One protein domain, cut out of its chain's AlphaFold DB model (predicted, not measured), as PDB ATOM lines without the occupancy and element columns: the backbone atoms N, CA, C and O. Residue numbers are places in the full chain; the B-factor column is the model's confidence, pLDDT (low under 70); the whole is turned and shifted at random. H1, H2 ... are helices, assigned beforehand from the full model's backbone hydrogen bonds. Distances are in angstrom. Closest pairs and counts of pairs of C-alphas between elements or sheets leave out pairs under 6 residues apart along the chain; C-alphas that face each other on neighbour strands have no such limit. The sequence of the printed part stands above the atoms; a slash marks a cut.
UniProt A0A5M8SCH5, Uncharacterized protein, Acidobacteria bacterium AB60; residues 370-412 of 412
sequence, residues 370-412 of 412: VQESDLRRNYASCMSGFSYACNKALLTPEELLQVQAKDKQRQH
ATOM      1  N   VAL A 370     110.834 127.987 165.469       97.75
ATOM      2  CA  VAL A 370     112.003 127.362 166.103       97.75
ATOM      3  C   VAL A 370     111.638 126.773 167.465       97.75
ATOM      4  O   VAL A 370     112.065 125.662 167.761       97.75
ATOM      5  N   GLN A 371     110.830 127.465 168.275       96.44
ATOM      6  CA  GLN A 371     110.368 126.957 169.572       96.44
ATOM      7  C   GLN A 371     109.518 125.692 169.422       96.44
ATOM      8  O   GLN A 371     109.752 124.716 170.130       96.44
ATOM      9  N   GLU A 372     108.586 125.670 168.471       96.44
ATOM     10  CA  GLU A 372     107.803 124.468 168.166       96.44
ATOM     11  C   GLU A 372     108.715 123.300 167.746       96.44
ATOM     12  O   GLU A 372     108.580 122.172 168.224       96.44
ATOM     13  N   SER A 373     109.711 123.585 166.903       97.00
ATOM     14  CA  SER A 373     110.712 122.607 166.472       97.00
ATOM     15  C   SER A 373     111.561 122.075 167.638       97.00
ATOM     16  O   SER A 373     111.832 120.872 167.707       97.00
ATOM     17  N   ASP A 374     111.943 122.945 168.580       95.56
ATOM     18  CA  ASP A 374     112.670 122.583 169.801       95.56
ATOM     19  C   ASP A 374     111.839 121.652 170.696       95.56
ATOM     20  O   ASP A 374     112.346 120.614 171.128       95.56
ATOM     21  N   LEU A 375     110.560 121.972 170.930       96.06
ATOM     22  CA  LEU A 375     109.649 121.136 171.722       96.06
ATOM     23  C   LEU A 375     109.457 119.758 171.082       96.06
ATOM     24  O   LEU A 375     109.573 118.735 171.759       96.06
ATOM     25  N   ARG A 376     109.271 119.710 169.758       95.50
ATOM     26  CA  ARG A 376     109.138 118.451 169.016       95.50
ATOM     27  C   ARG A 376     110.390 117.577 169.124       95.50
ATOM     28  O   ARG A 376     110.277 116.365 169.311       95.50
ATOM     29  N   ARG A 377     111.587 118.166 169.018       95.25
ATOM     30  CA  ARG A 377     112.854 117.445 169.236       95.25
ATOM     31  C   ARG A 377     112.985 116.953 170.671       95.25
ATOM     32  O   ARG A 377     113.395 115.816 170.869       95.25
ATOM     33  N   ASN A 378     112.622 117.775 171.656       95.81
ATOM     34  CA  ASN A 378     112.643 117.387 173.065       95.81
ATOM     35  C   ASN A 378     111.744 116.168 173.312       95.81
ATOM     36  O   ASN A 378     112.191 115.175 173.884       95.81
ATOM     37  N   TYR A 379     110.510 116.201 172.801       96.56
ATOM     38  CA  TYR A 379     109.599 115.067 172.886       96.56
ATOM     39  C   TYR A 379     110.169 113.811 172.211       96.56
ATOM     40  O   TYR A 379     110.172 112.734 172.810       96.56
ATOM     41  N   ALA A 380     110.741 113.941 171.009       95.50
ATOM     42  CA  ALA A 380     111.376 112.827 170.305       95.50
ATOM     43  C   ALA A 380     112.561 112.223 171.089       95.50
ATOM     44  O   ALA A 380     112.680 110.997 171.172       95.50
ATOM     45  N   SER A 381     113.400 113.054 171.714       95.56
ATOM     46  CA  SER A 381     114.481 112.617 172.611       95.56
ATOM     47  C   SER A 381     113.945 111.809 173.794       95.56
ATOM     48  O   SER A 381     114.442 110.714 174.076       95.56
ATOM     49  N   CYS A 382     112.883 112.295 174.440       95.94
ATOM     50  CA  CYS A 382     112.205 111.594 175.530       95.94
ATOM     51  C   CYS A 382     111.630 110.240 175.076       95.94
ATOM     52  O   CYS A 382     111.866 109.200 175.699       95.94
ATOM     53  N   MET A 383     110.953 110.219 173.928       95.38
ATOM     54  CA  MET A 383     110.381 109.008 173.326       95.38
ATOM     55  C   MET A 383     111.426 108.025 172.793       95.38
ATOM     56  O   MET A 383     111.110 106.851 172.594       95.38
ATOM     57  N   SER A 384     112.675 108.459 172.635       93.31
ATOM     58  CA  SER A 384     113.808 107.602 172.263       93.31
ATOM     59  C   SER A 384     114.587 107.084 173.477       93.31
ATOM     60  O   SER A 384     115.301 106.094 173.365       93.31
ATOM     61  N   GLY A 385     114.405 107.695 174.654       88.75
ATOM     62  CA  GLY A 385     115.055 107.279 175.903       88.75
ATOM     63  C   GLY A 385     116.408 107.938 176.151       88.75
ATOM     64  O   GLY A 385     117.121 107.548 177.073       88.75
ATOM     65  N   PHE A 386     116.751 108.968 175.373       85.81
ATOM     66  CA  PHE A 386     117.935 109.788 175.605       85.81
ATOM     67  C   PHE A 386     117.668 110.757 176.760       85.81
ATOM     68  O   PHE A 386     117.309 111.915 176.554       85.81
ATOM     69  N   SER A 387     117.818 110.266 177.992       77.31
ATOM     70  CA  SER A 387     117.476 110.997 179.220       77.31
ATOM     71  C   SER A 387     118.203 112.337 179.355       77.31
ATOM     72  O   SER A 387     117.596 113.308 179.787       77.31
ATOM     73  N   TYR A 388     119.462 112.425 178.921       83.38
ATOM     74  CA  TYR A 388     120.255 113.660 178.962       83.38
ATOM     75  C   TYR A 388     119.768 114.741 177.982       83.38
ATOM     76  O   TYR A 388     120.013 115.922 178.199       83.38
ATOM     77  N   ALA A 389     119.082 114.345 176.906       85.75
ATOM     78  CA  ALA A 389     118.526 115.243 175.891       85.75
ATOM     79  C   ALA A 389     117.005 115.430 176.044       85.75
ATOM     80  O   ALA A 389     116.373 116.080 175.212       85.75
ATOM     81  N   CYS A 390     116.416 114.841 177.089       94.50
ATOM     82  CA  CYS A 390     114.999 114.905 177.403       94.50
ATOM     83  C   CYS A 390     114.774 115.809 178.615       94.50
ATOM     84  O   CYS A 390     115.074 115.445 179.752       94.50
ATOM     85  N   ASN A 391     114.163 116.964 178.390       94.88
ATOM     86  CA  ASN A 391     113.646 117.803 179.453       94.88
ATOM     87  C   ASN A 391     112.142 117.548 179.631       94.88
ATOM     88  O   ASN A 391     111.312 118.080 178.891       94.88
ATOM     89  N   LYS A 392     111.782 116.747 180.643       93.75
ATOM     90  CA  LYS A 392     110.379 116.411 180.948       93.75
ATOM     91  C   LYS A 392     109.536 117.628 181.361       93.75
ATOM     92  O   LYS A 392     108.321 117.569 181.222       93.75
ATOM     93  N   ALA A 393     110.153 118.723 181.817       95.50
ATOM     94  CA  ALA A 393     109.437 119.949 182.181       95.50
ATOM     95  C   ALA A 393     108.880 120.712 180.966       95.50
ATOM     96  O   ALA A 393     108.026 121.575 181.130       95.50
ATOM     97  N   LEU A 394     109.361 120.400 179.757       95.56
ATOM     98  CA  LEU A 394     108.883 120.995 178.507       95.56
ATOM     99  C   LEU A 394     107.802 120.151 177.815       95.56
ATOM    100  O   LEU A 394     107.368 120.510 176.726       95.56
ATOM    101  N   LEU A 395     107.401 119.020 178.405       96.31
ATOM    102  CA  LEU A 395     106.362 118.155 177.849       96.31
ATOM    103  C   LEU A 395     104.975 118.626 178.274       96.31
ATOM    104  O   LEU A 395     104.760 119.030 179.418       96.31
ATOM    105  N   THR A 396     104.010 118.485 177.372       96.75
ATOM    106  CA  THR A 396     102.597 118.550 177.745       96.75
ATOM    107  C   THR A 396     102.231 117.380 178.674       96.75
ATOM    108  O   THR A 396     102.909 116.344 178.676       96.75
ATOM    109  N   PRO A 397     101.144 117.485 179.463       97.44
ATOM    110  CA  PRO A 397     100.693 116.382 180.314       97.44
ATOM    111  C   PRO A 397     100.458 115.075 179.543       97.44
ATOM    112  O   PRO A 397     100.768 113.996 180.045       97.44
ATOM    113  N   GLU A 398      99.953 115.168 178.313       97.19
ATOM    114  CA  GLU A 398      99.721 114.011 177.450       97.19
ATOM    115  C   GLU A 398     101.037 113.361 176.998       97.19
ATOM    116  O   GLU A 398     101.225 112.155 177.167       97.19
ATOM    117  N   GLU A 399     101.982 114.153 176.488       97.06
ATOM    118  CA  GLU A 399     103.311 113.672 176.094       97.06
ATOM    119  C   GLU A 399     104.061 113.032 177.271       97.06
ATOM    120  O   GLU A 399     104.732 112.012 177.103       97.06
ATOM    121  N   LEU A 400     103.922 113.584 178.481       96.38
ATOM    122  CA  LEU A 400     104.535 113.025 179.682       96.38
ATOM    123  C   LEU A 400     104.004 111.618 179.993       96.38
ATOM    124  O   LEU A 400     104.796 110.732 180.322       96.38
ATOM    125  N   LEU A 401     102.692 111.390 179.861       96.81
ATOM    126  CA  LEU A 401     102.092 110.064 180.041       96.81
ATOM    127  C   LEU A 401     102.609 109.068 178.994       96.81
ATOM    128  O   LEU A 401     102.953 107.935 179.342       96.81
ATOM    129  N   GLN A 402     102.728 109.494 177.732       96.31
ATOM    130  CA  GLN A 402     103.272 108.658 176.655       96.31
ATOM    131  C   GLN A 402     104.735 108.276 176.923       96.31
ATOM    132  O   GLN A 402     105.098 107.099 176.832       96.31
ATOM    133  N   VAL A 403     105.564 109.238 177.340       95.50
ATOM    134  CA  VAL A 403     106.969 108.995 177.703       95.50
ATOM    135  C   VAL A 403     107.076 108.062 178.907       95.50
ATOM    136  O   VAL A 403     107.874 107.133 178.872       95.50
ATOM    137  N   GLN A 404     106.260 108.236 179.953       93.94
ATOM    138  CA  GLN A 404     106.268 107.345 181.122       93.94
ATOM    139  C   GLN A 404     105.877 105.908 180.767       93.94
ATOM    140  O   GLN A 404     106.490 104.960 181.260       93.94
ATOM    141  N   ALA A 405     104.873 105.729 179.905       94.69
ATOM    142  CA  ALA A 405     104.508 104.411 179.401       94.69
ATOM    143  C   ALA A 405     105.670 103.784 178.613       94.69
ATOM    144  O   ALA A 405     105.985 102.609 178.810       94.69
ATOM    145  N   LYS A 406     106.355 104.574 177.774       94.62
ATOM    146  CA  LYS A 406     107.525 104.118 177.015       94.62
ATOM    147  C   LYS A 406     108.715 103.780 177.914       94.62
ATOM    148  O   LYS A 406     109.380 102.778 177.671       94.62
ATOM    149  N   ASP A 407     108.959 104.564 178.958       92.06
ATOM    150  CA  ASP A 407     110.008 104.308 179.948       92.06
ATOM    151  C   ASP A 407     109.757 102.980 180.680       92.06
ATOM    152  O   ASP A 407     110.678 102.172 180.786       92.06
ATOM    153  N   LYS A 408     108.511 102.701 181.099       93.31
ATOM    154  CA  LYS A 408     108.133 101.408 181.705       93.31
ATOM    155  C   LYS A 408     108.392 100.232 180.762       93.31
ATOM    156  O   LYS A 408     108.926  99.221 181.193       93.31
ATOM    157  N   GLN A 409     108.066 100.373 179.474       92.62
ATOM    158  CA  GLN A 409     108.327  99.327 178.473       92.62
ATOM    159  C   GLN A 409     109.813  98.987 178.313       92.62
ATOM    160  O   GLN A 409     110.115  97.877 177.910       92.62
ATOM    161  N   ARG A 410     110.730  99.924 178.579       90.25
ATOM    162  CA  ARG A 410     112.181  99.688 178.460       90.25
ATOM    163  C   ARG A 410     112.799  99.033 179.697       90.25
ATOM    164  O   ARG A 410     113.955  98.632 179.647       90.25
ATOM    165  N   GLN A 411     112.078  99.017 180.819       83.94
ATOM    166  CA  GLN A 411     112.524  98.411 182.080       83.94
ATOM    167  C   GLN A 411     112.191  96.912 182.163       83.94
ATOM    168  O   GLN A 411     112.573  96.256 183.131       83.94
ATOM    169  N   HIS A 412     111.490  96.394 181.155       67.06
ATOM    170  CA  HIS A 412     111.190  94.986 180.922       67.06
ATOM    171  C   HIS A 412     111.944  94.523 179.678       67.06
ATOM    172  O   HIS A 412     112.323  93.332 179.655       67.06
TER     173      HIS A 412
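Overview. This is residues 370 to 412 of the 412 residues of an uncharacterized protein of Acidobacteria bacterium AB60 (UniProt A0A5M8SCH5). Two helices of similar length run the same way, staggered along the long axis of the domain, with the last part of H1 packing on H2 at a shallow tilt. The link between them, residues 385 to 396, folds back along one side of the pair to reach the start of H2. The printed part has 43 residues with two named helices, H1 then H2, and no named strand; the class is all helix. It is compact, with a radius of gyration of the C-alphas of 10.0 A, and elongated in outline, spanning 36 by 19 by 12 A.

Along the chain. H1, the longest helix by residues, holds residues 370 to 384 and is 20.8 A from first to last C-alpha. It begins at C-alpha 370, at (112.003, 127.362, 166.103), and ends at C-alpha 384, at (113.808, 107.602, 172.263). H2 holds residues 397 to 410, is 20.3 A long in the same measure, and ends at C-alpha 410, at (112.181, 99.688, 178.460). Residues 387 to 389 and 392 to 394, between the two, are short helical runs without a name.

Arrangement. H1 touches H2 with residues 379 to 383 alone. The closest C-alphas of the two are those of Met 383 and Val 403, 5.5 A apart. Their lines stand at a shallow tilt of 28 degrees, and they run the same way. Their centres are 14.4 A apart. In both H1 and H2 every O i to N i+4 pair is within hydrogen-bond range.

Size, cuts and confidence. The two C-alphas farthest apart are those of Val 370 and His 412, the chain's last residue, at 35.6 A. The printed part has no cut. The link from H1 to H2, 12 residues, is long; its C-alphas lie 6 to 11 A from the mean of the C-alphas. The mean pLDDT of the printed part is 93.2, and one residue, 412, is under 70.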